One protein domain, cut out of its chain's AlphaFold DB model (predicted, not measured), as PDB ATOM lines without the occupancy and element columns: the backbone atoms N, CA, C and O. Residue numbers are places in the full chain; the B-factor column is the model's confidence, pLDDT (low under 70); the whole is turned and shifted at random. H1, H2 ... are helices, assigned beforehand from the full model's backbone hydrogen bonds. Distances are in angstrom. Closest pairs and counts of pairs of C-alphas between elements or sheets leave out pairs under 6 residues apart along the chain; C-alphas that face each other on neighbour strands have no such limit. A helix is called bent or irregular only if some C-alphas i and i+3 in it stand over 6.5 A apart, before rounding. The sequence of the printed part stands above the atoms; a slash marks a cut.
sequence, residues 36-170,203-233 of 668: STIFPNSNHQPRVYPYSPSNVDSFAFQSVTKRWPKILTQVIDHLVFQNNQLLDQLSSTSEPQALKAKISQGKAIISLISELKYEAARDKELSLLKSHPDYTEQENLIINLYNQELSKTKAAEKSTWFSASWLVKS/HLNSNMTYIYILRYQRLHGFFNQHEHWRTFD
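What this domain is: This is residues 36 to 170 and 203 to 233 of the 668 residues of an uncharacterized protein of Puccinia sorghi (UniProt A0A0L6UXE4). A long helical hairpin, H1 and H2, runs along the longest axis, and a shorter helix, H4, runs roughly parallel to it, beside the half of the hairpin away from the turn at residues 92 to 95, and packs on H2 with residues 219 to 223 alone. H3 slants across H4 on the side away from the hairpin, while the unnamed residues 36 to 58 and 156 to 170 lie toward the same open end. The printed part has 166 residues with four named helices, in the order H1, H2, H3, H4, and no named strand; the class is all helix. It is only just loose, close to compact, with a radius of gyration of the C-alphas of 18.6 A, and its elongated outline spans 64 by 36 by 21 A.

Where its parts are: The printed part begins with residues 36 to 58, which hold no named element. H1 follows at residues 59 to 91, 48.0 A from first to last C-alpha, with C-alpha 59 at (18.735, -26.078, 112.575). H1 has a kink of 32 degrees near residue 66, and it is irregular, but only just: C-alphas 65 and 68 are 6.7 A apart. H2 is residues 96 to 121, 37.6 A long, with C-alpha 96 at (25.522, 2.641, 75.935). H3 is residues 137 to 155, 26.9 A long. H4 is residues 208 to 224, 24.5 A long, and ends with C-alpha 224 at (23.554, 0.448, 98.183).

How they stand to each other: H1, H2 and H4 form a bundle, up and down, each running against the one before it in the chain. H1 and H2 are a helical hairpin and touch, opposite ways at a shallow tilt of 14 degrees; their closest C-alphas, those of Asn 83 and Ile 103, are 5.6 A apart. H2 touches H4 with residues 109 to 113 alone, and H4 touches H2 with residues 219 to 223 alone. The closest C-alphas there are those of Ile 109 and Phe 222, 6.1 A apart, and the two helices run opposite ways at a shallow tilt of 18 degrees. H1 and H4 are close but not clearly touching; the closest C-alphas, those of Ala 60 and Met 208, are 6.0 A apart. H3 and H4 are also close but not clearly touching, at a steep tilt of 47 degrees; the closest C-alphas, those of Tyr 146 and Leu 214, are 7.4 A apart. H3 is apart from H1 and from H2. In H2 and H3 every O i to N i+4 pair is within hydrogen-bond range; in H1 25 of 29 are, in H4 12 of 13.

The domain as a whole: The two C-alphas farthest apart, those of Ser 36 and Ser 92, are 64.5 A apart. The link from H1 to H2 is tight, and that from H2 to H3 is long. Residues 171 to 202 are not printed; C-alphas 170 and 203 are 15.8 A apart across the cut. The mean pLDDT of the printed part is 74.8, and 41 residues are under 70, among them residues 36 to 42, 163 to 170 and 203 to 217.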
ATOM      1  N   SER A  36      27.801 -14.137 134.622       47.62
ATOM      2  CA  SER A  36      28.229 -14.283 133.239       47.62
ATOM      3  C   SER A  36      27.139 -13.657 132.370       47.62
ATOM      4  O   SER A  36      26.012 -14.147 132.378       47.62
ATOM      5  N   THR A  37      27.427 -12.561 131.673       52.59
ATOM      6  CA  THR A  37      26.458 -11.937 130.764       52.59
ATOM      7  C   THR A  37      26.291 -12.831 129.540       52.59
ATOM      8  O   THR A  37      27.132 -12.809 128.638       52.59
ATOM      9  N   ILE A  38      25.241 -13.659 129.541       59.12
ATOM     10  CA  ILE A  38      24.928 -14.600 128.459       59.12
ATOM     11  C   ILE A  38      24.467 -13.855 127.188       59.12
ATOM     12  O   ILE A  38      24.687 -14.330 126.077       59.12
ATOM     13  N   PHE A  39      23.928 -12.644 127.358       63.09
ATOM     14  CA  PHE A  39      23.487 -11.735 126.301       63.09
ATOM     15  C   PHE A  39      24.112 -10.339 126.481       63.09
ATOM     16  O   PHE A  39      23.391  -9.401 126.783       63.09
ATOM     17  N   PRO A  40      25.431 -10.140 126.331       54.69
ATOM     18  CA  PRO A  40      26.190  -8.974 126.814       54.69
ATOM     19  C   PRO A  40      25.660  -7.581 126.442       54.69
ATOM     20  O   PRO A  40      26.048  -6.608 127.083       54.69
ATOM     21  N   ASN A  41      24.791  -7.471 125.437       59.47
ATOM     22  CA  ASN A  41      24.266  -6.194 124.938       59.47
ATOM     23  C   ASN A  41      22.739  -6.098 124.993       59.47
ATOM     24  O   ASN A  41      22.171  -5.165 124.431       59.47
ATOM     25  N   SER A  42      22.122  -7.045 125.705       69.12
ATOM     26  CA  SER A  42      20.757  -6.969 126.207       69.12
ATOM     27  C   SER A  42      20.789  -6.655 127.696       69.12
ATOM     28  O   SER A  42      21.611  -7.184 128.449       69.12
ATOM     29  N   ASN A  43      19.870  -5.809 128.139       74.19
ATOM     30  CA  ASN A  43      19.685  -5.537 129.562       74.19
ATOM     31  C   ASN A  43      19.058  -6.744 130.280       74.19
ATOM     32  O   ASN A  43      19.245  -6.926 131.483       74.19
ATOM     33  N   HIS A  44      18.364  -7.610 129.537       80.31
ATOM     34  CA  HIS A  44      17.829  -8.871 130.033       80.31
ATOM     35  C   HIS A  44      18.848 -10.014 129.888       80.31
ATOM     36  O   HIS A  44      19.392 -10.240 128.806       80.31
ATOM     37  N   GLN A  45      19.103 -10.735 130.986       79.25
ATOM     38  CA  GLN A  45      20.099 -11.812 131.085       79.25
ATOM     39  C   GLN A  45      19.460 -13.099 131.630       79.25
ATOM     40  O   GLN A  45      19.689 -13.452 132.794       79.25
ATOM     41  N   PRO A  46      18.636 -13.804 130.842       80.12
ATOM     42  CA  PRO A  46      18.073 -15.060 131.300       80.12
ATOM     43  C   PRO A  46      19.162 -16.138 131.352       80.12
ATOM     44  O   PRO A  46      20.169 -16.077 130.643       80.12
ATOM     45  N   ARG A  47      18.977 -17.143 132.213       81.50
ATOM     46  CA  ARG A  47      19.947 -18.236 132.422       81.50
ATOM     47  C   ARG A  47      19.833 -19.327 131.346       81.50
ATOM     48  O   ARG A  47      19.830 -20.509 131.663       81.50
ATOM     49  N   VAL A  48      19.739 -18.919 130.084       78.69
ATOM     50  CA  VAL A  48      19.628 -19.789 128.905       78.69
ATOM     51  C   VAL A  48      20.598 -19.325 127.826       78.69
ATOM     52  O   VAL A  48      20.904 -18.141 127.736       78.69
ATOM     53  N   TYR A  49      21.089 -20.249 127.005       76.50
ATOM     54  CA  TYR A  49      22.040 -19.940 125.934       76.50
ATOM     55  C   TYR A  49      21.332 -19.668 124.601       76.50
ATOM     56  O   TYR A  49      20.272 -20.239 124.366       76.50
ATOM     57  N   PRO A  50      21.886 -18.833 123.708       75.38
ATOM     58  CA  PRO A  50      21.344 -18.641 122.362       75.38
ATOM     59  C   PRO A  50      21.601 -19.850 121.444       75.38
ATOM     60  O   PRO A  50      22.629 -20.523 121.559       75.38
ATOM     61  N   TYR A  51      20.705 -20.090 120.480       72.75
ATOM     62  CA  TYR A  51      20.899 -21.100 119.436       72.75
ATOM     63  C   TYR A  51      22.041 -20.740 118.487       72.75
ATOM     64  O   TYR A  51      22.085 -19.646 117.920       72.75
ATOM     65  N   SER A  52      22.920 -21.717 118.254       72.50
ATOM     66  CA  SER A  52      24.243 -21.520 117.667       72.50
ATOM     67  C   SER A  52      24.508 -22.431 116.467       72.50
ATOM     68  O   SER A  52      24.416 -23.650 116.616       72.50
ATOM     69  N   PRO A  53      24.958 -21.898 115.310       70.19
ATOM     70  CA  PRO A  53      25.500 -22.725 114.233       70.19
ATOM     71  C   PRO A  53      26.781 -23.495 114.586       70.19
ATOM     72  O   PRO A  53      27.215 -24.291 113.771       70.19
ATOM     73  N   SER A  54      27.392 -23.328 115.765       73.69
ATOM     74  CA  SER A  54      28.464 -24.237 116.214       73.69
ATOM     75  C   SER A  54      27.937 -25.625 116.603       73.69
ATOM     76  O   SER A  54      28.718 -26.568 116.722       73.69
ATOM     77  N   ASN A  55      26.631 -25.766 116.843       76.00
ATOM     78  CA  ASN A  55      26.009 -27.061 117.083       76.00
ATOM     79  C   ASN A  55      25.620 -27.698 115.741       76.00
ATOM     80  O   ASN A  55      24.666 -27.251 115.104       76.00
ATOM     81  N   VAL A  56      26.338 -28.746 115.334       79.31
ATOM     82  CA  VAL A  56      26.162 -29.433 114.043       79.31
ATOM     83  C   VAL A  56      24.784 -30.075 113.862       79.31
ATOM     84  O   VAL A  56      24.307 -30.177 112.731       79.31
ATOM     85  N   ASP A  57      24.126 -30.432 114.965       77.19
ATOM     86  CA  ASP A  57      22.798 -31.047 114.960       77.19
ATOM     87  C   ASP A  57      21.675 -30.000 114.942       77.19
ATOM     88  O   ASP A  57      20.513 -30.324 114.708       77.19
ATOM     89  N   SER A  58      22.005 -28.720 115.145       74.50
ATOM     90  CA  SER A  58      21.014 -27.642 115.189       74.50
ATOM     91  C   SER A  58      20.502 -27.235 113.807       74.50
ATOM     92  O   SER A  58      21.221 -27.240 112.796       74.50
ATOM     93  N   PHE A  59      19.270 -26.723 113.771       72.50
ATOM     94  CA  PHE A  59      18.735 -26.078 112.575       72.50
ATOM     95  C   PHE A  59      19.534 -24.833 112.168       72.50
ATOM     96  O   PHE A  59      19.577 -24.472 110.984       72.50
ATOM     97  N   ALA A  60      20.199 -24.181 113.125       71.25
ATOM     98  CA  ALA A  60      21.099 -23.065 112.870       71.25
ATOM     99  C   ALA A  60      22.283 -23.486 111.981       71.25
ATOM    100  O   ALA A  60      22.514 -22.861 110.942       71.25
ATOM    101  N   PHE A  61      22.968 -24.589 112.303       77.88
ATOM    102  CA  PHE A  61      24.058 -25.114 111.471       77.88
ATOM    103  C   PHE A  61      23.563 -25.514 110.081       77.88
ATOM    104  O   PHE A  61      24.154 -25.113 109.074       77.88
ATOM    105  N   GLN A  62      22.434 -26.226 109.989       76.00
ATOM    106  CA  GLN A  62      21.831 -26.572 108.695       76.00
ATOM    107  C   GLN A  62      21.482 -25.326 107.866       76.00
ATOM    108  O   GLN A  62      21.623 -25.308 106.639       76.00
ATOM    109  N   SER A  63      21.037 -24.257 108.523       70.19
ATOM    110  CA  SER A  63      20.693 -23.006 107.860       70.19
ATOM    111  C   SER A  63      21.920 -22.316 107.266       70.19
ATOM    112  O   SER A  63      21.876 -21.954 106.087       70.19
ATOM    113  N   VAL A  64      23.014 -22.198 108.024       70.75
ATOM    114  CA  VAL A  64      24.269 -21.589 107.549       70.75
ATOM    115  C   VAL A  64      24.918 -22.431 106.448       70.75
ATOM    116  O   VAL A  64      25.330 -21.892 105.424       70.75
ATOM    117  N   THR A  65      24.964 -23.754 106.614       77.94
ATOM    118  CA  THR A  65      25.710 -24.649 105.711       77.94
ATOM    119  C   THR A  65      24.947 -25.049 104.452       77.94
ATOM    120  O   THR A  65      25.559 -25.270 103.410       77.94
ATOM    121  N   LYS A  66      23.610 -25.142 104.511       77.19
ATOM    122  CA  LYS A  66      22.789 -25.641 103.391       77.19
ATOM    123  C   LYS A  66      21.846 -24.585 102.829       77.19
ATOM    124  O   LYS A  66      21.747 -24.442 101.610       77.19
ATOM    125  N   ARG A  67      21.113 -23.856 103.677       73.12
ATOM    126  CA  ARG A  67      20.028 -22.964 103.220       73.12
ATOM    127  C   ARG A  67      20.557 -21.631 102.702       73.12
ATOM    128  O   ARG A  67      20.120 -21.167 101.653       73.12
ATOM    129  N   TRP A  68      21.498 -21.009 103.406       75.31
ATOM    130  CA  TRP A  68      22.038 -19.710 103.010       75.31
ATOM    131  C   TRP A  68      22.797 -19.741 101.686       75.31
ATOM    132  O   TRP A  68      22.521 -18.864 100.867       75.31
ATOM    133  N   PRO A  69      23.653 -20.741 101.397       79.81
ATOM    134  CA  PRO A  69      24.292 -20.842 100.091       79.81
ATOM    135  C   PRO A  69      23.280 -20.956  98.948       79.81
ATOM    136  O   PRO A  69      23.501 -20.359  97.898       79.81
ATOM    137  N   LYS A  70      22.152 -21.657  99.151       76.38
ATOM    138  CA  LYS A  70      21.060 -21.728  98.164       76.38
ATOM    139  C   LYS A  70      20.438 -20.354  97.914       76.38
ATOM    140  O   LYS A  70      20.321 -19.963  96.762       76.38
ATOM    141  N   ILE A  71      20.118 -19.606  98.972       71.56
ATOM    142  CA  ILE A  71      19.554 -18.247  98.860       71.56
ATOM    143  C   ILE A  71      20.525 -17.307  98.132       71.56
ATOM    144  O   ILE A  71      20.125 -16.611  97.209       71.56
ATOM    145  N   LEU A  72      21.807 -17.294  98.514       78.31
ATOM    146  CA  LEU A  72      22.803 -16.429  97.867       78.31
ATOM    147  C   LEU A  72      23.027 -16.812  96.399       78.31
ATOM    148  O   LEU A  72      23.218 -15.935  95.565       78.31
ATOM    149  N   THR A  73      22.957 -18.106  96.074       84.38
ATOM    150  CA  THR A  73      23.041 -18.577  94.683       84.38
ATOM    151  C   THR A  73      21.832 -18.105  93.874       84.38
ATOM    152  O   THR A  73      22.028 -17.564  92.801       84.38
ATOM    153  N   GLN A  74      20.613 -18.168  94.425       79.88
ATOM    154  CA  GLN A  74      19.417 -17.626  93.762       79.88
ATOM    155  C   GLN A  74      19.531 -16.122  93.467       79.88
ATOM    156  O   GLN A  74      19.119 -15.674  92.401       79.88
ATOM    157  N   VAL A  75      20.117 -15.342  94.385       80.06
ATOM    158  CA  VAL A  75      20.375 -13.910  94.147       80.06
ATOM    159  C   VAL A  75      21.395 -13.710  93.023       80.06
ATOM    160  O   VAL A  75      21.189 -12.862  92.157       80.06
ATOM    161  N   ILE A  76      22.478 -14.496  93.011       88.00
ATOM    162  CA  ILE A  76      23.473 -14.468  91.928       88.00
ATOM    163  C   ILE A  76      22.812 -14.804  90.589       88.00
ATOM    164  O   ILE A  76      22.987 -14.052  89.635       88.00
ATOM    165  N   ASP A  77      22.031 -15.882  90.525       88.19
ATOM    166  CA  ASP A  77      21.352 -16.324  89.304       88.19
ATOM    167  C   ASP A  77      20.435 -15.220  88.757       88.19
ATOM    168  O   ASP A  77      20.437 -14.934  87.558       88.19
ATOM    169  N   HIS A  78      19.707 -14.531  89.643       84.38
ATOM    170  CA  HIS A  78      18.854 -13.415  89.253       84.38
ATOM    171  C   HIS A  78      19.655 -12.215  88.723       84.38
ATOM    172  O   HIS A  78      19.290 -11.638  87.700       84.38
ATOM    173  N   LEU A  79      20.776 -11.859  89.357       88.06
ATOM    174  CA  LEU A  79      21.649 -10.789  88.863       88.06
ATOM    175  C   LEU A  79      22.301 -11.127  87.524       88.06
ATOM    176  O   LEU A  79      22.440 -10.250  86.672       88.06
ATOM    177  N   VAL A  80      22.693 -12.385  87.324       92.69
ATOM    178  CA  VAL A  80      23.213 -12.864  86.038       92.69
ATOM    179  C   VAL A  80      22.145 -12.707  84.960       92.69
ATOM    180  O   VAL A  80      22.431 -12.145  83.905       92.69
ATOM    181  N   PHE A  81      20.911 -13.129  85.243       91.88
ATOM    182  CA  PHE A  81      19.786 -12.952  84.330       91.88
ATOM    183  C   PHE A  81      19.564 -11.476  83.969       91.88
ATOM    184  O   PHE A  81      19.524 -11.139  82.788       91.88
ATOM    185  N   GLN A  82      19.498 -10.583  84.963       90.50
ATOM    186  CA  GLN A  82      19.318  -9.144  84.732       90.50
ATOM    187  C   GLN A  82      20.475  -8.538  83.925       90.50
ATOM    188  O   GLN A  82      20.248  -7.776  82.991       90.50
ATOM    189  N   ASN A  83      21.724  -8.902  84.225       92.62
ATOM    190  CA  ASN A  83      22.879  -8.434  83.455       92.62
ATOM    191  C   ASN A  83      22.840  -8.889  81.995       92.62
ATOM    192  O   ASN A  83      23.237  -8.117  81.126       92.62
ATOM    193  N   ASN A  84      22.374 -10.109  81.720       93.25
ATOM    194  CA  ASN A  84      22.220 -10.599  80.351       93.25
ATOM    195  C   ASN A  84      21.136  -9.808  79.602       93.25
ATOM    196  O   ASN A  84      21.384  -9.371  78.486       93.25
ATOM    197  N   GLN A  85      20.004  -9.504  80.247       90.94
ATOM    198  CA  GLN A  85      18.966  -8.637  79.665       90.94
ATOM    199  C   GLN A  85      19.504  -7.237  79.327       90.94
ATOM    200  O   GLN A  85      19.245  -6.700  78.251       90.94
ATOM    201  N   LEU A  86      20.304  -6.647  80.221       91.06
ATOM    202  CA  LEU A  86      20.970  -5.366  79.958       91.06
ATOM    203  C   LEU A  86      22.015  -5.485  78.832       91.06
ATOM    204  O   LEU A  86      22.234  -4.525  78.096       91.06
ATOM    205  N   LEU A  87      22.662  -6.646  78.683       91.06
ATOM    206  CA  LEU A  87      23.613  -6.911  77.603       91.06
ATOM    207  C   LEU A  87      22.922  -6.974  76.236       91.06
ATOM    208  O   LEU A  87      23.456  -6.445  75.266       91.06
ATOM    209  N   ASP A  88      21.726  -7.548  76.159       90.75
ATOM    210  CA  ASP A  88      20.958  -7.604  74.912       90.75
ATOM    211  C   ASP A  88      20.514  -6.195  74.466       90.75
ATOM    212  O   ASP A  88      20.567  -5.846  73.281       90.75
ATOM    213  N   GLN A  89      20.186  -5.329  75.431       89.81
ATOM    214  CA  GLN A  89      19.768  -3.935  75.216       89.81
ATOM    215  C   GLN A  89      20.906  -2.984  74.799       89.81
ATOM    216  O   GLN A  89      20.653  -1.861  74.360       89.81
ATOM    217  N   LEU A  90      22.172  -3.402  74.904       87.62
ATOM    218  CA  LEU A  90      23.327  -2.563  74.545       87.62
ATOM    219  C   LEU A  90      23.358  -2.163  73.074       87.62
ATOM    220  O   LEU A  90      23.896  -1.110  72.741       87.62
ATOM    221  N   SER A  91      22.825  -3.021  72.208       78.81
ATOM    222  CA  SER A  91      22.810  -2.805  70.763       78.81
ATOM    223  C   SER A  91      21.791  -1.746  70.325       78.81
ATOM    224  O   SER A  91      21.964  -1.139  69.271       78.81
ATOM    225  N   SER A  92      20.759  -1.495  71.136       81.31
ATOM    226  CA  SER A  92      19.596  -0.669  70.792       81.31
ATOM    227  C   SER A  92      19.436   0.594  71.646       81.31
ATOM    228  O   SER A  92      18.537   1.393  71.387       81.31
ATOM    229  N   THR A  93      20.286   0.805  72.656       83.50
ATOM    230  CA  THR A  93      20.171   1.945  73.578       83.50
ATOM    231  C   THR A  93      20.844   3.223  73.064       83.50
ATOM    232  O   THR A  93      21.914   3.186  72.455       83.50
ATOM    233  N   SER A  94      20.252   4.377  73.382       78.88
ATOM    234  CA  SER A  94      20.838   5.704  73.158       78.88
ATOM    235  C   SER A  94      21.957   6.052  74.149       78.88
ATOM    236  O   SER A  94      22.735   6.966  73.889       78.88
ATOM    237  N   GLU A  95      22.075   5.321  75.269       84.38
ATOM    238  CA  GLU A  95      23.045   5.584  76.346       84.38
ATOM    239  C   GLU A  95      23.913   4.351  76.686       84.38
ATOM    240  O   GLU A  95      23.868   3.807  77.797       84.38
ATOM    241  N   PRO A  96      24.766   3.882  75.757       86.00
ATOM    242  CA  PRO A  96      25.522   2.641  75.935       86.00
ATOM    243  C   PRO A  96      26.549   2.708  77.075       86.00
ATOM    244  O   PRO A  96      26.925   1.674  77.623       86.00
ATOM    245  N   GLN A  97      27.024   3.900  77.452       88.00
ATOM    246  CA  GLN A  97      27.991   4.061  78.544       88.00
ATOM    247  C   GLN A  97      27.362   3.816  79.921       88.00
ATOM    248  O   GLN A  97      27.930   3.063  80.712       88.00
ATOM    249  N   ALA A  98      26.176   4.374  80.185       87.75
ATOM    250  CA  ALA A  98      25.449   4.157  81.435       87.75
ATOM    251  C   ALA A  98      25.065   2.677  81.607       87.75
ATOM    252  O   ALA A  98      25.236   2.092  82.678       87.75
ATOM    253  N   LEU A  99      24.640   2.026  80.519       90.25
ATOM    254  CA  LEU A  99      24.295   0.605  80.536       90.25
ATOM    255  C   LEU A  99      25.520  -0.291  80.794       90.25
ATOM    256  O   LEU A  99      25.450  -1.214  81.607       90.25
ATOM    257  N   LYS A 100      26.675   0.022  80.186       92.88
ATOM    258  CA  LYS A 100      27.956  -0.652  80.486       92.88
ATOM    259  C   LYS A 100      28.364  -0.477  81.945       92.88
ATOM    260  O   LYS A 100      28.803  -1.450  82.560       92.88
ATOM    261  N   ALA A 101      28.207   0.725  82.501       93.69
ATOM    262  CA  ALA A 101      28.488   0.990  83.908       93.69
ATOM    263  C   ALA A 101      27.590   0.136  84.815       93.69
ATOM    264  O   ALA A 101      28.101  -0.561  85.693       93.69
ATOM    265  N   LYS A 102      26.279   0.081  84.542       94.19
ATOM    266  CA  LYS A 102      25.337  -0.774  85.279       94.19
ATOM    267  C   LYS A 102      25.718  -2.255  85.207       94.19
ATOM    268  O   LYS A 102      25.778  -2.908  86.247       94.19
ATOM    269  N   ILE A 103      26.059  -2.786  84.033       94.31
ATOM    270  CA  ILE A 103      26.497  -4.190  83.883       94.31
ATOM    271  C   ILE A 103      27.795  -4.459  84.656       94.31
ATOM    272  O   ILE A 103      27.928  -5.492  85.314       94.31
ATOM    273  N   SER A 104      28.757  -3.534  84.602       96.12
ATOM    274  CA  SER A 104      30.013  -3.646  85.350       96.12
ATOM    275  C   SER A 104      29.763  -3.693  86.860       96.12
ATOM    276  O   SER A 104      30.308  -4.558  87.545       96.12
ATOM    277  N   GLN A 105      28.891  -2.817  87.370       95.19
ATOM    278  CA  GLN A 105      28.477  -2.823  88.776       95.19
ATOM    279  C   GLN A 105      27.773  -4.137  89.150       95.19
ATOM    280  O   GLN A 105      28.087  -4.731  90.177       95.19
ATOM    281  N   GLY A 106      26.892  -4.658  88.289       95.00
ATOM    282  CA  GLY A 106      26.207  -5.930  88.527       95.00
ATOM    283  C   GLY A 106      27.181  -7.110  88.638       95.00
ATOM    284  O   GLY A 106      27.038  -7.958  89.517       95.00
ATOM    285  N   LYS A 107      28.219  -7.155  87.789       95.81
ATOM    286  CA  LYS A 107      29.296  -8.160  87.877       95.81
ATOM    287  C   LYS A 107      30.107  -8.033  89.169       95.81
ATOM    288  O   LYS A 107      30.450  -9.054  89.767       95.81
ATOM    289  N   ALA A 108      30.381  -6.809  89.621       95.94
ATOM    290  CA  ALA A 108      31.058  -6.568  90.895       95.94
ATOM    291  C   ALA A 108      30.227  -7.085  92.084       95.94
ATOM    292  O   ALA A 108      30.757  -7.804  92.931       95.94
ATOM    293  N   ILE A 109      28.915  -6.825  92.101       91.06
ATOM    294  CA  ILE A 109      28.003  -7.339  93.137       91.06
ATOM    295  C   ILE A 109      27.982  -8.877  93.146       91.06
ATOM    296  O   ILE A 109      28.084  -9.481  94.212       91.06
ATOM    297  N   ILE A 110      27.926  -9.532  91.979       93.50
ATOM    298  CA  ILE A 110      27.999 -11.004  91.884       93.50
ATOM    299  C   ILE A 110      29.291 -11.539  92.520       93.50
ATOM    300  O   ILE A 110      29.253 -12.544  93.240       93.50
ATOM    301  N   SER A 111      30.423 -10.867  92.294       95.19
ATOM    302  CA  SER A 111      31.702 -11.226  92.916       95.19
ATOM    303  C   SER A 111      31.644 -11.101  94.442       95.19
ATOM    304  O   SER A 111      32.027 -12.039  95.137       95.19
ATOM    305  N   LEU A 112      31.100  -9.996  94.964       91.69
ATOM    306  CA  LEU A 112      30.953  -9.758  96.408       91.69
ATOM    307  C   LEU A 112      30.042 -10.795  97.084       91.69
ATOM    308  O   LEU A 112      30.354 -11.304  98.160       91.69
ATOM    309  N   ILE A 113      28.926 -11.165  96.448       87.25
ATOM    310  CA  ILE A 113      28.017 -12.194  96.978       87.25
ATOM    311  C   ILE A 113      28.678 -13.580  96.936       87.25
ATOM    312  O   ILE A 113      28.498 -14.386  97.854       87.25
ATOM    313  N   SER A 114      29.466 -13.861  95.896       91.62
ATOM    314  CA  SER A 114      30.222 -15.114  95.776       91.62
ATOM    315  C   SER A 114      31.295 -15.232  96.860       91.62
ATOM    316  O   SER A 114      31.439 -16.297  97.464       91.62
ATOM    317  N   GLU A 115      31.994 -14.134  97.156       90.62
ATOM    318  CA  GLU A 115      32.941 -14.037  98.268       90.62
ATOM    319  C   GLU A 115      32.236 -14.251  99.613       90.62
ATOM    320  O   GLU A 115      32.639 -15.125 100.376       90.62
ATOM    321  N   LEU A 116      31.110 -13.570  99.858       84.00
ATOM    322  CA  LEU A 116      30.308 -13.741 101.077       84.00
ATOM    323  C   LEU A 116      29.876 -15.201 101.295       84.00
ATOM    324  O   LEU A 116      29.947 -15.730 102.406       84.00
ATOM    325  N   LYS A 117      29.434 -15.870 100.226       84.81
ATOM    326  CA  LYS A 117      29.070 -17.293 100.244       84.81
ATOM    327  C   LYS A 117      30.272 -18.172 100.598       84.81
ATOM    328  O   LYS A 117      30.114 -19.127 101.358       84.81
ATOM    329  N   TYR A 118      31.452 -17.867 100.061       88.06
ATOM    330  CA  TYR A 118      32.686 -18.588 100.373       88.06
ATOM    331  C   TYR A 118      33.129 -18.370 101.826       88.06
ATOM    332  O   TYR A 118      33.447 -19.345 102.509       88.06
ATOM    333  N   GLU A 119      33.104 -17.128 102.317       85.69
ATOM    334  CA  GLU A 119      33.431 -16.783 103.705       85.69
ATOM    335  C   GLU A 119      32.562 -17.561 104.695       85.69
ATOM    336  O   GLU A 119      33.091 -18.199 105.608       85.69
ATOM    337  N   ALA A 120      31.243 -17.562 104.469       77.69
ATOM    338  CA  ALA A 120      30.289 -18.279 105.306       77.69
ATOM    339  C   ALA A 120      30.509 -19.797 105.275       77.69
ATOM    340  O   ALA A 120      30.461 -20.453 106.311       77.69
ATOM    341  N   ALA A 121      30.793 -20.367 104.100       80.12
ATOM    342  CA  ALA A 121      31.022 -21.805 103.950       80.12
ATOM    343  C   ALA A 121      32.347 -22.288 104.567       80.12
ATOM    344  O   ALA A 121      32.479 -23.468 104.885       80.12
ATOM    345  N   ARG A 122      33.344 -21.405 104.695       83.56
ATOM    346  CA  ARG A 122      34.677 -21.719 105.240       83.56
ATOM    347  C   ARG A 122      34.879 -21.238 106.671       83.56
ATOM    348  O   ARG A 122      36.023 -21.198 107.117       83.56
ATOM    349  N   ASP A 123      33.794 -20.862 107.338       83.81
ATOM    350  CA  ASP A 123      33.800 -20.326 108.694       83.81
ATOM    351  C   ASP A 123      34.863 -19.232 108.905       83.81
ATOM    352  O   ASP A 123      35.661 -19.251 109.843       83.81
ATOM    353  N   LYS A 124      34.939 -18.287 107.962       85.06
ATOM    354  CA  LYS A 124      35.890 -17.175 108.050       85.06
ATOM    355  C   LYS A 124      35.516 -16.207 109.173       85.06
ATOM    356  O   LYS A 124      34.376 -16.162 109.635       85.06
ATOM    357  N   GLU A 125      36.490 -15.404 109.589       84.00
ATOM    358  CA  GLU A 125      36.244 -14.295 110.507       84.00
ATOM    359  C   GLU A 125      35.295 -13.265 109.866       84.00
ATOM    360  O   GLU A 125      35.452 -12.883 108.705       84.00
ATOM    361  N   LEU A 126      34.310 -12.807 110.632       80.75
ATOM    362  CA  LEU A 126      33.400 -11.736 110.265       80.75
ATOM    363  C   LEU A 126      34.154 -10.403 110.249       80.75
ATOM    364  O   LEU A 126      34.685  -9.935 111.256       80.75
ATOM    365  N   SER A 127      34.151  -9.759 109.090       82.88
ATOM    366  CA  SER A 127      34.590  -8.375 108.905       82.88
ATOM    367  C   SER A 127      33.528  -7.345 109.325       82.88
ATOM    368  O   SER A 127      32.319  -7.605 109.275       82.88
ATOM    369  N   LEU A 128      33.999  -6.161 109.725       84.00
ATOM    370  CA  LEU A 128      33.152  -5.007 110.037       84.00
ATOM    371  C   LEU A 128      32.366  -4.554 108.801       84.00
ATOM    372  O   LEU A 128      32.862  -4.605 107.672       84.00
ATOM    373  N   LEU A 129      31.149  -4.072 109.033       78.50
ATOM    374  CA  LEU A 129      30.342  -3.408 108.019       78.50
ATOM    375  C   LEU A 129      30.953  -2.040 107.697       78.50
ATOM    376  O   LEU A 129      31.332  -1.289 108.598       78.50
ATOM    377  N   LYS A 130      31.043  -1.717 106.406       80.19
ATOM    378  CA  LYS A 130      31.534  -0.419 105.927       80.19
ATOM    379  C   LYS A 130      30.377   0.578 105.877       80.19
ATOM    380  O   LYS A 130      29.329   0.250 105.322       80.19
ATOM    381  N   SER A 131      30.580   1.776 106.418       70.69
ATOM    382  CA  SER A 131      29.686   2.914 106.190       70.69
ATOM    383  C   SER A 131      29.877   3.468 104.774       70.69
ATOM    384  O   SER A 131      30.931   3.279 104.158       70.69
ATOM    385  N   HIS A 132      28.866   4.160 104.261       71.12
ATOM    386  CA  HIS A 132      28.911   4.846 102.973       71.12
ATOM    387  C   HIS A 132      28.375   6.279 103.145       71.12
ATOM    388  O   HIS A 132      27.461   6.466 103.947       71.12
ATOM    389  N   PRO A 133      28.907   7.287 102.427       73.50
ATOM    390  CA  PRO A 133      28.452   8.676 102.563       73.50
ATOM    391  C   PRO A 133      26.959   8.878 102.281       73.50
ATOM    392  O   PRO A 133      26.332   9.721 102.908       73.50
ATOM    393  N   ASP A 134      26.401   8.078 101.371       68.44
ATOM    394  CA  ASP A 134      24.986   8.158 100.985       68.44
ATOM    395  C   ASP A 134      24.034   7.434 101.954       68.44
ATOM    396  O   ASP A 134      22.835   7.384 101.687       68.44
ATOM    397  N   TYR A 135      24.546   6.833 103.036       70.12
ATOM    398  CA  TYR A 135      23.694   6.159 104.017       70.12
ATOM    399  C   TYR A 135      22.963   7.162 104.905       70.12
ATOM    400  O   TYR A 135      23.543   8.156 105.349       70.12
ATOM    401  N   THR A 136      21.708   6.854 105.222       70.06
ATOM    402  CA  THR A 136      20.894   7.630 106.160       70.06
ATOM    403  C   THR A 136      21.469   7.572 107.576       70.06
ATOM    404  O   THR A 136      22.321   6.734 107.908       70.06
ATOM    405  N   GLU A 137      21.014   8.466 108.454       69.62
ATOM    406  CA  GLU A 137      21.427   8.443 109.861       69.62
ATOM    407  C   GLU A 137      21.049   7.106 110.518       69.62
ATOM    408  O   GLU A 137      21.854   6.502 111.234       69.62
ATOM    409  N   GLN A 138      19.865   6.587 110.193       66.19
ATOM    410  CA  GLN A 138      19.370   5.301 110.678       66.19
ATOM    411  C   GLN A 138      20.185   4.111 110.159       66.19
ATOM    412  O   GLN A 138      20.545   3.232 110.943       66.19
ATOM    413  N   GLU A 139      20.532   4.078 108.870       70.31
ATOM    414  CA  GLU A 139      21.390   3.028 108.301       70.31
ATOM    415  C   GLU A 139      22.765   3.012 108.982       70.31
ATOM    416  O   GLU A 139      23.272   1.954 109.374       70.31
ATOM    417  N   ASN A 140      23.344   4.193 109.207       75.12
ATOM    418  CA  ASN A 140      24.595   4.329 109.944       75.12
ATOM    419  C   ASN A 140      24.453   3.891 111.411       75.12
ATOM    420  O   ASN A 140      25.353   3.231 111.934       75.12
ATOM    421  N   LEU A 141      23.327   4.180 112.074       74.56
ATOM    422  CA  LEU A 141      23.046   3.717 113.437       74.56
ATOM    423  C   LEU A 141      23.002   2.182 113.510       74.56
ATOM    424  O   LEU A 141      23.592   1.590 114.417       74.56
ATOM    425  N   ILE A 142      22.347   1.529 112.542       70.88
ATOM    426  CA  ILE A 142      22.288   0.063 112.436       70.88
ATOM    427  C   ILE A 142      23.698  -0.504 112.257       70.88
ATOM    428  O   ILE A 142      24.102  -1.394 113.006       70.88
ATOM    429  N   ILE A 143      24.472   0.032 111.313       74.69
ATOM    430  CA  ILE A 143      25.852  -0.399 111.040       74.69
ATOM    431  C   ILE A 143      26.743  -0.236 112.269       74.69
ATOM    432  O   ILE A 143      27.492  -1.153 112.613       74.69
ATOM    433  N   ASN A 144      26.648   0.905 112.950       81.12
ATOM    434  CA  ASN A 144      27.409   1.182 114.161       81.12
ATOM    435  C   ASN A 144      27.054   0.201 115.273       81.12
ATOM    436  O   ASN A 144      27.960  -0.327 115.918       81.12
ATOM    437  N   LEU A 145      25.764  -0.107 115.445       75.50
ATOM    438  CA  LEU A 145      25.334  -1.140 116.374       75.50
ATOM    439  C   LEU A 145      25.954  -2.490 115.989       75.50
ATOM    440  O   LEU A 145      26.642  -3.079 116.808       75.50
ATOM    441  N   TYR A 146      25.833  -2.949 114.741       73.81
ATOM    442  CA  TYR A 146      26.463  -4.205 114.298       73.81
ATOM    443  C   TYR A 146      27.967  -4.258 114.552       73.81
ATOM    444  O   TYR A 146      28.479  -5.261 115.042       73.81
ATOM    445  N   ASN A 147      28.687  -3.187 114.232       81.56
ATOM    446  CA  ASN A 147      30.132  -3.121 114.417       81.56
ATOM    447  C   ASN A 147      30.516  -3.118 115.900       81.56
ATOM    448  O   ASN A 147      31.469  -3.796 116.290       81.56
ATOM    449  N   GLN A 148      29.750  -2.416 116.737       79.38
ATOM    450  CA  GLN A 148      29.905  -2.461 118.187       79.38
ATOM    451  C   GLN A 148      29.682  -3.889 118.707       79.38
ATOM    452  O   GLN A 148      30.502  -4.404 119.466       79.38
ATOM    453  N   GLU A 149      28.635  -4.564 118.246       72.44
ATOM    454  CA  GLU A 149      28.305  -5.942 118.618       72.44
ATOM    455  C   GLU A 149      29.371  -6.951 118.162       72.44
ATOM    456  O   GLU A 149      29.805  -7.824 118.928       72.44
ATOM    457  N   LEU A 150      29.888  -6.779 116.947       74.38
ATOM    458  CA  LEU A 150      30.970  -7.596 116.416       74.38
ATOM    459  C   LEU A 150      32.277  -7.383 117.188       74.38
ATOM    460  O   LEU A 150      32.989  -8.346 117.461       74.38
ATOM    461  N   SER A 151      32.588  -6.146 117.582       75.38
ATOM    462  CA  SER A 151      33.812  -5.837 118.333       75.38
ATOM    463  C   SER A 151      33.850  -6.537 119.698       75.38
ATOM    464  O   SER A 151      34.877  -7.104 120.077       75.38
ATOM    465  N   LYS A 152      32.707  -6.599 120.393       68.94
ATOM    466  CA  LYS A 152      32.562  -7.314 121.671       68.94
ATOM    467  C   LYS A 152      32.719  -8.821 121.492       68.94
ATOM    468  O   LYS A 152      33.330  -9.493 122.317       68.94
ATOM    469  N   THR A 153      32.217  -9.336 120.376       62.81
ATOM    470  CA  THR A 153      32.353 -10.739 119.977       62.81
ATOM    471  C   THR A 153      33.804 -11.094 119.609       62.81
ATOM    472  O   THR A 153      34.303 -12.161 119.957       62.81
ATOM    473  N   LYS A 154      34.533 -10.170 118.973       65.38
ATOM    474  CA  LYS A 154      35.964 -10.323 118.674       65.38
ATOM    475  C   LYS A 154      36.822 -10.326 119.940       65.38
ATOM    476  O   LYS A 154      37.724 -11.148 120.053       65.38
ATOM    477  N   ALA A 155      36.501  -9.475 120.917       59.81
ATOM    478  CA  ALA A 155      37.143  -9.495 122.235       59.81
ATOM    479  C   ALA A 155      36.938 -10.828 122.985       59.81
ATOM    480  O   ALA A 155      37.709 -11.156 123.881       59.81
ATOM    481  N   ALA A 156      35.916 -11.597 122.603       57.53
ATOM    482  CA  ALA A 156      35.593 -12.906 123.152       57.53
ATOM    483  C   ALA A 156      36.234 -14.094 122.409       57.53
ATOM    484  O   ALA A 156      35.891 -15.229 122.729       57.53
ATOM    485  N   GLU A 157      37.092 -13.852 121.405       63.78
ATOM    486  CA  GLU A 157      37.658 -14.878 120.504       63.78
ATOM    487  C   GLU A 157      36.599 -15.679 119.717       63.78
ATOM    488  O   GLU A 157      36.809 -16.832 119.349       63.78
ATOM    489  N   LYS A 158      35.440 -15.068 119.444       62.12
ATOM    490  CA  LYS A 158      34.287 -15.729 118.816       62.12
ATOM    491  C   LYS A 158      33.805 -15.044 117.545       62.12
ATOM    492  O   LYS A 158      32.617 -14.874 117.351       62.12
ATOM    493  N   SER A 159      34.691 -14.578 116.672       71.62
ATOM    494  CA  SER A 159      34.311 -13.709 115.546       71.62
ATOM    495  C   SER A 159      34.032 -14.419 114.212       71.62
ATOM    496  O   SER A 159      34.023 -13.739 113.195       71.62
ATOM    497  N   THR A 160      33.786 -15.734 114.149       79.88
ATOM    498  CA  THR A 160      33.566 -16.450 112.863       79.88
ATOM    499  C   THR A 160      32.088 -16.670 112.517       79.88
ATOM    500  O   THR A 160      31.211 -16.504 113.361       79.88
ATOM    501  N   TRP A 161      31.776 -17.064 111.280       73.69
ATOM    502  CA  TRP A 161      30.402 -17.353 110.832       73.69
ATOM    503  C   TRP A 161      29.675 -18.447 111.631       73.69
ATOM    504  O   TRP A 161      28.445 -18.489 111.621       73.69
ATOM    505  N   PHE A 162      30.395 -19.346 112.298       73.19
ATOM    506  CA  PHE A 162      29.834 -20.422 113.114       73.19
ATOM    507  C   PHE A 162      29.969 -20.109 114.601       73.19
ATOM    508  O   PHE A 162      29.147 -20.587 115.382       73.19
ATOM    509  N   SER A 163      30.954 -19.298 115.002       65.19
ATOM    510  CA  SER A 163      31.241 -18.982 116.409       65.19
ATOM    511  C   SER A 163      30.723 -17.623 116.881       65.19
ATOM    512  O   SER A 163      30.671 -17.406 118.085       65.19
ATOM    513  N   ALA A 164      30.252 -16.743 115.987       54.97
ATOM    514  CA  ALA A 164      29.733 -15.419 116.334       54.97
ATOM    515  C   ALA A 164      28.466 -15.440 117.200       54.97
ATOM    516  O   ALA A 164      27.335 -15.332 116.725       54.97
ATOM    517  N   SER A 165      28.666 -15.544 118.513       50.72
ATOM    518  CA  SER A 165      27.770 -15.001 119.547       50.72
ATOM    519  C   SER A 165      28.566 -13.904 120.187       50.72
ATOM    520  O   SER A 165      29.708 -14.134 120.577       50.72
ATOM    521  N   TRP A 166      27.924 -12.787 120.484       51.12
ATOM    522  CA  TRP A 166      27.196 -12.569 121.740       51.12
ATOM    523  C   TRP A 166      27.663 -13.291 123.018       51.12
ATOM    524  O   TRP A 166      26.904 -13.359 123.971       51.12
ATOM    525  N   LEU A 167      28.879 -13.835 123.109       31.92
ATOM    526  CA  LEU A 167      29.369 -14.381 124.362       31.92
ATOM    527  C   LEU A 167      30.887 -14.350 124.501       31.92
ATOM    528  O   LEU A 167      31.600 -15.234 124.022       31.92
ATOM    529  N   VAL A 168      31.300 -13.398 125.334       26.72
ATOM    530  CA  VAL A 168      32.519 -13.381 126.142       26.72
ATOM    531  C   VAL A 168      32.758 -14.732 126.813       26.72
ATOM    532  O   VAL A 168      31.997 -15.167 127.675       26.72
ATOM    533  N   LYS A 169      33.885 -15.356 126.482       28.70
ATOM    534  CA  LYS A 169      34.631 -16.205 127.411       28.70
ATOM    535  C   LYS A 169      35.986 -15.524 127.571       28.70
ATOM    536  O   LYS A 169      36.597 -15.190 126.573       28.70
ATOM    537  N   SER A 170      36.417 -15.321 128.816       25.89
ATOM    538  CA  SER A 170      37.627 -14.589 129.232       25.89
ATOM    539  C   SER A 170      37.468 -13.079 129.471       25.89
ATOM    540  O   SER A 170      37.862 -12.243 128.667       25.89
ATOM    541  N   HIS A 203      29.437 -26.628 123.460       31.02
ATOM    542  CA  HIS A 203      28.898 -25.855 122.332       31.02
ATOM    543  C   HIS A 203      28.764 -24.396 122.770       31.02
ATOM    544  O   HIS A 203      27.728 -23.953 123.251       31.02
ATOM    545  N   LEU A 204      29.867 -23.651 122.692       32.59
ATOM    546  CA  LEU A 204      29.943 -22.289 123.212       32.59
ATOM    547  C   LEU A 204      29.595 -21.241 122.150       32.59
ATOM    548  O   LEU A 204      30.476 -20.577 121.620       32.59
ATOM    549  N   ASN A 205      28.287 -21.015 122.027       42.19
ATOM    550  CA  ASN A 205      27.580 -19.763 121.737       42.19
ATOM    551  C   ASN A 205      27.942 -19.046 120.423       42.19
ATOM    552  O   ASN A 205      28.961 -18.372 120.341       42.19
ATOM    553  N   SER A 206      26.979 -19.082 119.486       44.81
ATOM    554  CA  SER A 206      26.653 -18.100 118.429       44.81
ATOM    555  C   SER A 206      25.159 -17.749 118.464       44.81
ATOM    556  O   SER A 206      24.407 -18.602 118.901       44.81
ATOM    557  N   ASN A 207      24.737 -16.509 118.162       55.56
ATOM    558  CA  ASN A 207      23.304 -16.173 118.101       55.56
ATOM    559  C   ASN A 207      22.900 -16.193 116.630       55.56
ATOM    560  O   ASN A 207      23.289 -15.320 115.849       55.56
ATOM    561  N   MET A 208      22.137 -17.210 116.239       55.59
ATOM    562  CA  MET A 208      21.708 -17.403 114.860       55.59
ATOM    563  C   MET A 208      20.924 -16.197 114.312       55.59
ATOM    564  O   MET A 208      20.965 -15.936 113.109       55.59
ATOM    565  N   THR A 209      20.225 -15.425 115.150       49.81
ATOM    566  CA  THR A 209      19.502 -14.211 114.725       49.81
ATOM    567  C   THR A 209      20.468 -13.102 114.317       49.81
ATOM    568  O   THR A 209      20.278 -12.473 113.277       49.81
ATOM    569  N   TYR A 210      21.569 -12.931 115.049       55.84
ATOM    570  CA  TYR A 210      22.603 -11.944 114.733       55.84
ATOM    571  C   TYR A 210      23.232 -12.191 113.357       55.84
ATOM    572  O   TYR A 210      23.228 -11.310 112.495       55.84
ATOM    573  N   ILE A 211      23.731 -13.410 113.130       52.28
ATOM    574  CA  ILE A 211      24.427 -13.777 111.887       52.28
ATOM    575  C   ILE A 211      23.456 -13.726 110.700       52.28
ATOM    576  O   ILE A 211      23.806 -13.290 109.601       52.28
ATOM    577  N   TYR A 212      22.204 -14.118 110.942       53.56
ATOM    578  CA  TYR A 212      21.141 -14.045 109.954       53.56
ATOM    579  C   TYR A 212      20.915 -12.615 109.452       53.56
ATOM    580  O   TYR A 212      20.901 -12.412 108.237       53.56
ATOM    581  N   ILE A 213      20.767 -11.639 110.353       56.16
ATOM    582  CA  ILE A 213      20.496 -10.250 109.964       56.16
ATOM    583  C   ILE A 213      21.768  -9.568 109.431       56.16
ATOM    584  O   ILE A 213      21.696  -8.867 108.423       56.16
ATOM    585  N   LEU A 214      22.948  -9.864 109.992       54.88
ATOM    586  CA  LEU A 214      24.239  -9.372 109.484       54.88
ATOM    587  C   LEU A 214      24.435  -9.700 107.996       54.88
ATOM    588  O   LEU A 214      24.911  -8.869 107.224       54.88
ATOM    589  N   ARG A 215      24.029 -10.900 107.568       61.97
ATOM    590  CA  ARG A 215      24.065 -11.297 106.157       61.97
ATOM    591  C   ARG A 215      23.185 -10.404 105.273       61.97
ATOM    592  O   ARG A 215      23.624 -10.054 104.180       61.97
ATOM    593  N   TYR A 216      21.975 -10.042 105.712       60.88
ATOM    594  CA  TYR A 216      21.118  -9.121 104.947       60.88
ATOM    595  C   TYR A 216      21.713  -7.727 104.890       60.88
ATOM    596  O   TYR A 216      21.715  -7.139 103.818       60.88
ATOM    597  N   GLN A 217      22.285  -7.245 105.992       65.06
ATOM    598  CA  GLN A 217      22.940  -5.939 106.022       65.06
ATOM    599  C   GLN A 217      24.155  -5.886 105.086       65.06
ATOM    600  O   GLN A 217      24.347  -4.902 104.377       65.06
ATOM    601  N   ARG A 218      24.938  -6.971 104.992       71.06
ATOM    602  CA  ARG A 218      26.015  -7.085 103.992       71.06
ATOM    603  C   ARG A 218      25.483  -7.071 102.565       71.06
ATOM    604  O   ARG A 218      26.008  -6.337 101.736       71.06
ATOM    605  N   LEU A 219      24.448  -7.865 102.290       69.00
ATOM    606  CA  LEU A 219      23.832  -7.924 100.967       69.00
ATOM    607  C   LEU A 219      23.285  -6.551 100.559       69.00
ATOM    608  O   LEU A 219      23.604  -6.072  99.479       69.00
ATOM    609  N   HIS A 220      22.534  -5.903 101.450       72.44
ATOM    610  CA  HIS A 220      22.012  -4.556 101.262       72.44
ATOM    611  C   HIS A 220      23.143  -3.547 101.015       72.44
ATOM    612  O   HIS A 220      23.091  -2.795 100.046       72.44
ATOM    613  N   GLY A 221      24.222  -3.604 101.804       72.06
ATOM    614  CA  GLY A 221      25.394  -2.758 101.603       72.06
ATOM    615  C   GLY A 221      26.061  -2.945 100.235       72.06
ATOM    616  O   GLY A 221      26.506  -1.966  99.641       72.06
ATOM    617  N   PHE A 222      26.087  -4.166  99.686       82.12
ATOM    618  CA  PHE A 222      26.600  -4.395  98.331       82.12
ATOM    619  C   PHE A 222      25.763  -3.674  97.276       82.12
ATOM    620  O   PHE A 222      26.336  -3.079  96.374       82.12
ATOM    621  N   PHE A 223      24.435  -3.684  97.384       81.56
ATOM    622  CA  PHE A 223      23.570  -2.966  96.444       81.56
ATOM    623  C   PHE A 223      23.654  -1.451  96.629       81.56
ATOM    624  O   PHE A 223      23.820  -0.720  95.655       81.56
ATOM    625  N   ASN A 224      23.623  -0.977  97.873       76.06
ATOM    626  CA  ASN A 224      23.554   0.448  98.183       76.06
ATOM    627  C   ASN A 224      24.837   1.216  97.773       76.06
ATOM    628  O   ASN A 224      24.775   2.359  97.309       76.06
ATOM    629  N   GLN A 225      25.999   0.547  97.819       81.69
ATOM    630  CA  GLN A 225      27.288   1.076  97.342       81.69
ATOM    631  C   GLN A 225      27.384   1.242  95.814       81.69
ATOM    632  O   GLN A 225      28.296   1.910  95.332       81.69
ATOM    633  N   HIS A 226      26.477   0.643  95.038       86.81
ATOM    634  CA  HIS A 226      26.511   0.689  93.577       86.81
ATOM    635  C   HIS A 226      25.336   1.516  93.046       86.81
ATOM    636  O   HIS A 226      24.190   1.076  93.064       86.81
ATOM    637  N   GLU A 227      25.630   2.711  92.530       86.38
ATOM    638  CA  GLU A 227      24.645   3.721  92.111       86.38
ATOM    639  C   GLU A 227      23.487   3.167  91.259       86.38
ATOM    640  O   GLU A 227      22.321   3.432  91.549       86.38
ATOM    641  N   HIS A 228      23.774   2.352  90.238       88.12
ATOM    642  CA  HIS A 228      22.753   1.858  89.306       88.12
ATOM    643  C   HIS A 228      21.952   0.654  89.829       88.12
ATOM    644  O   HIS A 228      21.000   0.224  89.168       88.12
ATOM    645  N   TRP A 229      22.341   0.104  90.981       86.06
ATOM    646  CA  TRP A 229      21.707  -1.043  91.638       86.06
ATOM    647  C   TRP A 229      21.195  -0.721  93.046       86.06
ATOM    648  O   TRP A 229      20.644  -1.597  93.701       86.06
ATOM    649  N   ARG A 230      21.322   0.531  93.500       80.94
ATOM    650  CA  ARG A 230      20.939   0.969  94.847       80.94
ATOM    651  C   ARG A 230      19.494   0.637  95.215       80.94
ATOM    652  O   ARG A 230      19.230   0.220  96.332       80.94
ATOM    653  N   THR A 231      18.573   0.803  94.271       75.44
ATOM    654  CA  THR A 231      17.137   0.532  94.461       75.44
ATOM    655  C   THR A 231      16.733  -0.869  94.002       75.44
ATOM    656  O   THR A 231      15.545  -1.146  93.859       75.44
ATOM    657  N   PHE A 232      17.694  -1.731  93.663       80.56
ATOM    658  CA  PHE A 232      17.396  -3.063  93.162       80.56
ATOM    659  C   PHE A 232      17.032  -3.997  94.309       80.56
ATOM    660  O   PHE A 232      17.791  -4.157  95.263       80.56
ATOM    661  N   ASP A 233      15.892  -4.663  94.173       76.56
ATOM    662  CA  ASP A 233      15.451  -5.677  95.111       76.56
ATOM    663  C   ASP A 233      15.767  -7.082  94.573       76.56
ATOM    664  O   ASP A 233      15.094  -7.566  93.657       76.56
TER     665      ASP A 233